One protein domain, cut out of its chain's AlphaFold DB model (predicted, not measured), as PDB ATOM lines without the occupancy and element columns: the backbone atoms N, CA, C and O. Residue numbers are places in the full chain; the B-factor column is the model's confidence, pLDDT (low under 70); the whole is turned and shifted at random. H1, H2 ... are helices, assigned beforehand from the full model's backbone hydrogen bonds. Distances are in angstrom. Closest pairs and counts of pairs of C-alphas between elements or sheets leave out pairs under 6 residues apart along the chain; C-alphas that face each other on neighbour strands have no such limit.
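AT A GLANCE: This is residues 396 to 458 of the 508 residues of the protein "Dimer_Tnp_hAT domain-containing protein" of Acer yangbiense (UniProt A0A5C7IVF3). The longest helix, H4, crosses H1 at a steep angle, and from this crossed pair H2 runs off the opposite way to H4, with the short helix H3 turned at a corner at its far end. A long link, residues 425 to 439, then leads from H3 back to H4, so that the chain makes a loose, open loop that comes together where H1 packs on part of H4. The printed part has 63 residues with four named helices, in the order H1, H2, H3, H4, and no named strand, and its class is all helix. It is loose, with a radius of gyration of the C-alphas of 14.0 A, and spans 39 by 27 by 19 A.

IN THESE COORDINATES: H4, residues 440 to 456, is 23.9 A long from first to last C-alpha; C-alpha 440 is at (21.261, 69.492, -18.011) and C-alpha 456 at (7.009, 53.785, -6.993). H1, residues 396 to 404, is 11.9 A long and begins with C-alpha 396 at (13.354, 64.584, 1.839). H2, residues 408 to 417, is 14.1 A long. H3, residues 419 to 424, is 8.5 A long.

HOW THE PARTS SIT: H4 touches H1 with residues 446 to 453 alone. Their closest C-alphas, those of Leu 401 and Ala 446, are 6.0 A apart. The two run opposite ways at a steep tilt of 50 degrees. H4 and H2 are close but not clearly touching, the closest C-alphas being those of Val 408 and Trp 443, 7.8 A apart. They run opposite ways at a shallow tilt of 21 degrees, with their centres 20.2 A apart. H1 and H2 meet only through their link. H2 and H3 touch only at the corner by their link, the closest C-alphas being those of Asp 415 and His 422, 5.0 A apart, and their lines are about perpendicular, at 76 degrees. H3 is apart from H1 and from H4. In H1, H2, H3 and H4 every O i to N i+4 pair is within hydrogen-bond range.

THE WHOLE: The two C-alphas farthest apart, those of Gly 431 and Arg 458, are 41.2 A from each other, while the first and last printed C-alphas, of Ser 396 and Arg 458, are 13.5 A apart. The links H1 to H2 and H2 to H3 are tight, and the link H3 to H4, 15 residues, is long. Within it residues 428 to 429 pair antiparallel with residues 432 to 433. The printed part has no cut. The mean pLDDT of the printed part is 70.5, and 22 residues are under 70: 396 to 403, 429 to 430, 432 to 433 and 449 to 458.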
ATOM      1  N   SER A 396      12.850  63.211   1.928       53.72
ATOM      2  CA  SER A 396      13.354  64.584   1.839       53.72
ATOM      3  C   SER A 396      14.120  64.830   0.544       53.72
ATOM      4  O   SER A 396      13.955  65.893  -0.041       53.72
ATOM      5  N   THR A 397      14.864  63.840   0.041       49.94
ATOM      6  CA  THR A 397      15.538  63.905  -1.264       49.94
ATOM      7  C   THR A 397      14.552  64.216  -2.392       49.94
ATOM      8  O   THR A 397      14.778  65.157  -3.145       49.94
ATOM      9  N   TYR A 398      13.420  63.504  -2.468       57.12
ATOM     10  CA  TYR A 398      12.362  63.781  -3.447       57.12
ATOM     11  C   TYR A 398      11.809  65.208  -3.298       57.12
ATOM     12  O   TYR A 398      11.746  65.947  -4.278       57.12
ATOM     13  N   LEU A 399      11.472  65.635  -2.074       58.56
ATOM     14  CA  LEU A 399      10.917  66.975  -1.824       58.56
ATOM     15  C   LEU A 399      11.920  68.101  -2.133       58.56
ATOM     16  O   LEU A 399      11.529  69.157  -2.635       58.56
ATOM     17  N   MET A 400      13.211  67.874  -1.882       64.56
ATOM     18  CA  MET A 400      14.295  68.792  -2.233       64.56
ATOM     19  C   MET A 400      14.483  68.876  -3.750       64.56
ATOM     20  O   MET A 400      14.550  69.985  -4.274       64.56
ATOM     21  N   LEU A 401      14.492  67.747  -4.469       60.34
ATOM     22  CA  LEU A 401      14.591  67.726  -5.934       60.34
ATOM     23  C   LEU A 401      13.369  68.388  -6.594       60.34
ATOM     24  O   LEU A 401      13.534  69.290  -7.412       60.34
ATOM     25  N   ALA A 402      12.151  68.034  -6.177       64.94
ATOM     26  CA  ALA A 402      10.906  68.638  -6.665       64.94
ATOM     27  C   ALA A 402      10.799  70.148  -6.362       64.94
ATOM     28  O   ALA A 402      10.104  70.884  -7.066       64.94
ATOM     29  N   SER A 403      11.503  70.633  -5.333       68.50
ATOM     30  CA  SER A 403      11.626  72.065  -5.043       68.50
ATOM     31  C   SER A 403      12.710  72.728  -5.896       68.50
ATOM     32  O   SER A 403      12.434  73.742  -6.532       68.50
ATOM     33  N   ALA A 404      13.907  72.142  -5.985       71.94
ATOM     34  CA  ALA A 404      15.024  72.658  -6.782       71.94
ATOM     35  C   ALA A 404      14.691  72.744  -8.283       71.94
ATOM     36  O   ALA A 404      15.071  73.709  -8.943       71.94
ATOM     37  N   LEU A 405      13.894  71.804  -8.805       73.38
ATOM     38  CA  LEU A 405      13.400  71.802 -10.186       73.38
ATOM     39  C   LEU A 405      12.544  73.030 -10.553       73.38
ATOM     40  O   LEU A 405      12.408  73.344 -11.734       73.38
ATOM     41  N   LYS A 406      12.010  73.769  -9.571       75.81
ATOM     42  CA  LYS A 406      11.323  75.055  -9.801       75.81
ATOM     43  C   LYS A 406      12.309  76.200 -10.076       75.81
ATOM     44  O   LYS A 406      11.933  77.199 -10.682       75.81
ATOM     45  N   PHE A 407      13.567  76.044  -9.657       72.25
ATOM     46  CA  PHE A 407      14.599  77.082  -9.639       72.25
ATOM     47  C   PHE A 407      15.748  76.847 -10.631       72.25
ATOM     48  O   PHE A 407      16.719  77.592 -10.596       72.25
ATOM     49  N   VAL A 408      15.638  75.888 -11.563       76.62
ATOM     50  CA  VAL A 408      16.658  75.612 -12.606       76.62
ATOM     51  C   VAL A 408      17.170  76.899 -13.269       76.62
ATOM     52  O   VAL A 408      18.366  77.152 -13.301       76.62
ATOM     53  N   LYS A 409      16.263  77.785 -13.705       73.25
ATOM     54  CA  LYS A 409      16.630  79.068 -14.336       73.25
ATOM     55  C   LYS A 409      17.373  80.042 -13.411       73.25
ATOM     56  O   LYS A 409      18.066  80.915 -13.916       73.25
ATOM     57  N   ALA A 410      17.206  79.923 -12.095       71.62
ATOM     58  CA  ALA A 410      17.945  80.712 -11.114       71.62
ATOM     59  C   ALA A 410      19.335  80.114 -10.846       71.62
ATOM     60  O   ALA A 410      20.281  80.874 -10.708       71.62
ATOM     61  N   PHE A 411      19.481  78.783 -10.846       75.38
ATOM     62  CA  PHE A 411      20.793  78.131 -10.758       75.38
ATOM     63  C   PHE A 411      21.665  78.402 -11.987       75.38
ATOM     64  O   PHE A 411      22.835  78.716 -11.813       75.38
ATOM     65  N   ASN A 412      21.099  78.360 -13.200       77.25
ATOM     66  CA  ASN A 412      21.826  78.748 -14.415       77.25
ATOM     67  C   ASN A 412      22.347  80.190 -14.304       77.25
ATOM     68  O   ASN A 412      23.544  80.417 -14.406       77.25
ATOM     69  N   ARG A 413      21.466  81.145 -13.968       74.62
ATOM     70  CA  ARG A 413      21.863  82.544 -13.752       74.62
ATOM     71  C   ARG A 413      22.876  82.729 -12.631       74.62
ATOM     72  O   ARG A 413      23.665  83.651 -12.698       74.62
ATOM     73  N   LEU A 414      22.862  81.890 -11.598       74.62
ATOM     74  CA  LEU A 414      23.853  81.970 -10.529       74.62
ATOM     75  C   LEU A 414      25.250  81.545 -11.020       74.62
ATOM     76  O   LEU A 414      26.236  82.090 -10.548       74.62
ATOM     77  N   ASP A 415      25.341  80.626 -11.986       78.50
ATOM     78  CA  ASP A 415      26.600  80.273 -12.663       78.50
ATOM     79  C   ASP A 415      27.036  81.350 -13.678       78.50
ATOM     80  O   ASP A 415      28.221  81.657 -13.777       78.50
ATOM     81  N   ASP A 416      26.076  81.976 -14.374       76.94
ATOM     82  CA  ASP A 416      26.327  83.072 -15.326       76.94
ATOM     83  C   ASP A 416      26.713  84.410 -14.640       76.94
ATOM     84  O   ASP A 416      27.539  85.161 -15.160       76.94
ATOM     85  N   GLU A 417      26.087  84.745 -13.501       76.06
ATOM     86  CA  GLU A 417      26.109  86.085 -12.879       76.06
ATOM     87  C   GLU A 417      26.925  86.156 -11.562       76.06
ATOM     88  O   GLU A 417      27.477  87.215 -11.258       76.06
ATOM     89  N   ASP A 418      27.046  85.072 -10.774       81.25
ATOM     90  CA  ASP A 418      27.806  85.057  -9.506       81.25
ATOM     91  C   ASP A 418      29.180  84.381  -9.673       81.25
ATOM     92  O   ASP A 418      29.352  83.164  -9.562       81.25
ATOM     93  N   GLY A 419      30.207  85.214  -9.862       76.56
ATOM     94  CA  GLY A 419      31.596  84.774  -9.977       76.56
ATOM     95  C   GLY A 419      32.145  84.013  -8.759       76.56
ATOM     96  O   GLY A 419      33.095  83.248  -8.921       76.56
ATOM     97  N   TYR A 420      31.576  84.160  -7.555       79.94
ATOM     98  CA  TYR A 420      31.960  83.341  -6.398       79.94
ATOM     99  C   TYR A 420      31.336  81.946  -6.474       79.94
ATOM    100  O   TYR A 420      32.028  80.962  -6.214       79.94
ATOM    101  N   TYR A 421      30.064  81.841  -6.871       75.94
ATOM    102  CA  TYR A 421      29.410  80.549  -7.112       75.94
ATOM    103  C   TYR A 421      30.113  79.777  -8.235       75.94
ATOM    104  O   TYR A 421      30.499  78.626  -8.042       75.94
ATOM    105  N   HIS A 422      30.384  80.439  -9.359       75.69
ATOM    106  CA  HIS A 422      31.090  79.853 -10.495       75.69
ATOM    107  C   HIS A 422      32.528  79.403 -10.148       75.69
ATOM    108  O   HIS A 422      32.989  78.343 -10.582       75.69
ATOM    109  N   ASN A 423      33.261  80.170  -9.329       80.12
ATOM    110  CA  ASN A 423      34.626  79.805  -8.926       80.12
ATOM    111  C   ASN A 423      34.685  78.752  -7.801       80.12
ATOM    112  O   ASN A 423      35.648  77.986  -7.770       80.12
ATOM    113  N   TYR A 424      33.662  78.624  -6.946       80.38
ATOM    114  CA  TYR A 424      33.582  77.585  -5.901       80.38
ATOM    115  C   TYR A 424      33.726  76.153  -6.455       80.38
ATOM    116  O   TYR A 424      34.273  75.270  -5.784       80.38
ATOM    117  N   PHE A 425      33.272  75.923  -7.691       78.44
ATOM    118  CA  PHE A 425      33.388  74.640  -8.394       78.44
ATOM    119  C   PHE A 425      34.752  74.405  -9.061       78.44
ATOM    120  O   PHE A 425      35.063  73.274  -9.432       78.44
ATOM    121  N   LYS A 426      35.582  75.447  -9.191       76.06
ATOM    122  CA  LYS A 426      36.962  75.354  -9.702       76.06
ATOM    123  C   LYS A 426      37.975  75.040  -8.602       76.06
ATOM    124  O   LYS A 426      39.123  74.729  -8.903       76.06
ATOM    125  N   GLU A 427      37.572  75.117  -7.335       79.19
ATOM    126  CA  GLU A 427      38.403  74.696  -6.211       79.19
ATOM    127  C   GLU A 427      38.622  73.175  -6.230       79.19
ATOM    128  O   GLU A 427      37.678  72.383  -6.323       79.19
ATOM    129  N   THR A 428      39.881  72.760  -6.090       74.94
ATOM    130  CA  THR A 428      40.255  71.359  -5.878       74.94
ATOM    131  C   THR A 428      40.152  70.993  -4.403       74.94
ATOM    132  O   THR A 428      40.866  71.560  -3.573       74.94
ATOM    133  N   GLU A 429      39.361  69.979  -4.070       67.50
ATOM    134  CA  GLU A 429      39.300  69.393  -2.734       67.50
ATOM    135  C   GLU A 429      39.951  68.002  -2.768       67.50
ATOM    136  O   GLU A 429      39.586  67.148  -3.571       67.50
ATOM    137  N   ASN A 430      40.980  67.782  -1.943       68.31
ATOM    138  CA  ASN A 430      41.810  66.563  -1.954       68.31
ATOM    139  C   ASN A 430      42.436  66.218  -3.328       68.31
ATOM    140  O   ASN A 430      42.682  65.052  -3.628       68.31
ATOM    141  N   GLY A 431      42.693  67.226  -4.171       73.50
ATOM    142  CA  GLY A 431      43.246  67.046  -5.520       73.50
ATOM    143  C   GLY A 431      42.224  66.661  -6.597       73.50
ATOM    144  O   GLY A 431      42.613  66.435  -7.738       73.50
ATOM    145  N   GLN A 432      40.930  66.610  -6.267       67.62
ATOM    146  CA  GLN A 432      39.842  66.462  -7.236       67.62
ATOM    147  C   GLN A 432      39.075  67.782  -7.361       67.62
ATOM    148  O   GLN A 432      38.791  68.433  -6.356       67.62
ATOM    149  N   ASN A 433      38.716  68.180  -8.582       69.62
ATOM    150  CA  ASN A 433      37.782  69.292  -8.788       69.62
ATOM    151  C   ASN A 433      36.435  68.940  -8.142       69.62
ATOM    152  O   ASN A 433      35.995  67.787  -8.222       69.62
ATOM    153  N   ARG A 434      35.755  69.916  -7.532       75.06
ATOM    154  CA  ARG A 434      34.384  69.690  -7.052       75.06
ATOM    155  C   ARG A 434      33.451  69.350  -8.218       75.06
ATOM    156  O   ARG A 434      33.648  69.794  -9.347       75.06
ATOM    157  N   ILE A 435      32.409  68.565  -7.930       73.25
ATOM    158  CA  ILE A 435      31.332  68.294  -8.893       73.25
ATOM    159  C   ILE A 435      30.711  69.640  -9.271       73.25
ATOM    160  O   ILE A 435      30.246  70.354  -8.384       73.25
ATOM    161  N   GLY A 436      30.744  69.968 -10.563       71.94
ATOM    162  CA  GLY A 436      30.342  71.272 -11.089       71.94
ATOM    163  C   GLY A 436      28.869  71.636 -10.857       71.94
ATOM    164  O   GLY A 436      28.084  70.813 -10.366       71.94
ATOM    165  N   PRO A 437      28.474  72.864 -11.237       77.25
ATOM    166  CA  PRO A 437      27.110  73.347 -11.062       77.25
ATOM    167  C   PRO A 437      26.093  72.434 -11.781       77.25
ATOM    168  O   PRO A 437      26.450  71.727 -12.731       77.25
ATOM    169  N   PRO A 438      24.821  72.388 -11.336       82.12
ATOM    170  CA  PRO A 438      23.819  71.473 -11.883       82.12
ATOM    171  C   PRO A 438      23.600  71.626 -13.399       82.12
ATOM    172  O   PRO A 438      22.908  72.533 -13.863       82.12
ATOM    173  N   ASN A 439      24.173  70.701 -14.173       81.44
ATOM    174  CA  ASN A 439      24.064  70.660 -15.628       81.44
ATOM    175  C   ASN A 439      22.721  70.051 -16.093       81.44
ATOM    176  O   ASN A 439      21.909  69.576 -15.295       81.44
ATOM    177  N   PHE A 440      22.483  70.044 -17.409       82.62
ATOM    178  CA  PHE A 440      21.261  69.492 -18.011       82.62
ATOM    179  C   PHE A 440      20.970  68.038 -17.590       82.62
ATOM    180  O   PHE A 440      19.831  67.712 -17.256       82.62
ATOM    181  N   GLU A 441      21.992  67.181 -17.548       77.62
ATOM    182  CA  GLU A 441      21.859  65.772 -17.170       77.62
ATOM    183  C   GLU A 441      21.473  65.611 -15.691       77.62
ATOM    184  O   GLU A 441      20.573  64.835 -15.365       77.62
ATOM    185  N   HIS A 442      22.066  66.400 -14.789       80.00
ATOM    186  CA  HIS A 442      21.669  66.452 -13.379       80.00
ATOM    187  C   HIS A 442      20.186  66.837 -13.229       80.00
ATOM    188  O   HIS A 442      19.478  66.261 -12.398       80.00
ATOM    189  N   TRP A 443      19.677  67.752 -14.064       81.69
ATOM    190  CA  TRP A 443      18.266  68.145 -14.053       81.69
ATOM    191  C   TRP A 443      17.316  67.101 -14.657       81.69
ATOM    192  O   TRP A 443      16.227  66.911 -14.113       81.69
ATOM    193  N   GLU A 444      17.682  66.397 -15.731       81.12
ATOM    194  CA  GLU A 444      16.861  65.291 -16.258       81.12
ATOM    195  C   GLU A 444      16.858  64.072 -15.325       81.12
ATOM    196  O   GLU A 444      15.807  63.461 -15.111       81.12
ATOM    197  N   ASN A 445      17.982  63.774 -14.669       75.38
ATOM    198  CA  ASN A 445      18.040  62.757 -13.620       75.38
ATOM    199  C   ASN A 445      17.163  63.145 -12.416       75.38
ATOM    200  O   ASN A 445      16.377  62.323 -11.944       75.38
ATOM    201  N   ALA A 446      17.184  64.411 -11.981       76.00
ATOM    202  CA  ALA A 446      16.284  64.911 -10.936       76.00
ATOM    203  C   ALA A 446      14.793  64.777 -11.314       76.00
ATOM    204  O   ALA A 446      13.998  64.307 -10.499       76.00
ATOM    205  N   LYS A 447      14.407  65.125 -12.554       78.50
ATOM    206  CA  LYS A 447      13.036  64.923 -13.077       78.50
ATOM    207  C   LYS A 447      12.663  63.445 -13.162       78.50
ATOM    208  O   LYS A 447      11.502  63.089 -12.983       78.50
ATOM    209  N   THR A 448      13.623  62.581 -13.471       73.25
ATOM    210  CA  THR A 448      13.397  61.138 -13.581       73.25
ATOM    211  C   THR A 448      13.169  60.518 -12.205       73.25
ATOM    212  O   THR A 448      12.233  59.739 -12.054       73.25
ATOM    213  N   ILE A 449      13.933  60.927 -11.188       65.62
ATOM    214  CA  ILE A 449      13.727  60.519  -9.788       65.62
ATOM    215  C   ILE A 449      12.372  61.025  -9.264       65.62
ATOM    216  O   ILE A 449      11.623  60.245  -8.683       65.62
ATOM    217  N   GLU A 450      12.010  62.286  -9.533       67.81
ATOM    218  CA  GLU A 450      10.701  62.861  -9.174       67.81
ATOM    219  C   GLU A 450       9.537  62.032  -9.753       67.81
ATOM    220  O   GLU A 450       8.680  61.541  -9.013       67.81
ATOM    221  N   LYS A 451       9.563  61.753 -11.060       64.75
ATOM    222  CA  LYS A 451       8.545  60.918 -11.720       64.75
ATOM    223  C   LYS A 451       8.541  59.475 -11.207       64.75
ATOM    224  O   LYS A 451       7.467  58.902 -11.017       64.75
ATOM    225  N   GLN A 452       9.712  58.873 -10.985       52.31
ATOM    226  CA  GLN A 452       9.810  57.487 -10.521       52.31
ATOM    227  C   GLN A 452       9.288  57.319  -9.090       52.31
ATOM    228  O   GLN A 452       8.550  56.366  -8.852       52.31
ATOM    229  N   ASP A 453       9.561  58.239  -8.163       49.62
ATOM    230  CA  ASP A 453       9.020  58.161  -6.796       49.62
ATOM    231  C   ASP A 453       7.508  58.446  -6.739       49.62
ATOM    232  O   ASP A 453       6.795  57.822  -5.951       49.62
ATOM    233  N   ASN A 454       6.966  59.287  -7.627       50.09
ATOM    234  CA  ASN A 454       5.512  59.467  -7.755       50.09
ATOM    235  C   ASN A 454       4.797  58.159  -8.180       50.09
ATOM    236  O   ASN A 454       3.680  57.876  -7.730       50.09
ATOM    237  N   ILE A 455       5.473  57.329  -8.988       46.06
ATOM    238  CA  ILE A 455       5.009  56.008  -9.453       46.06
ATOM    239  C   ILE A 455       5.285  54.894  -8.422       46.06
ATOM    240  O   ILE A 455       4.455  54.001  -8.241       46.06
ATOM    241  N   ARG A 456       6.445  54.919  -7.754       46.22
ATOM    242  CA  ARG A 456       7.009  53.785  -6.993       46.22
ATOM    243  C   ARG A 456       6.994  53.972  -5.469       46.22
ATOM    244  O   ARG A 456       7.106  52.984  -4.749       46.22
ATOM    245  N   GLY A 457       6.860  55.209  -4.986       50.03
ATOM    246  CA  GLY A 457       7.116  55.599  -3.594       50.03
ATOM    247  C   GLY A 457       5.887  55.906  -2.728       50.03
ATOM    248  O   GLY A 457       6.004  55.864  -1.505       50.03
ATOM    249  N   ARG A 458       4.702  56.171  -3.305       47.62
ATOM    250  CA  ARG A 458       3.495  56.465  -2.504       47.62
ATOM    251  C   ARG A 458       3.034  55.246  -1.710       47.62
ATOM    252  O   ARG A 458       2.515  54.274  -2.275       47.62
TER     253      ARG A 458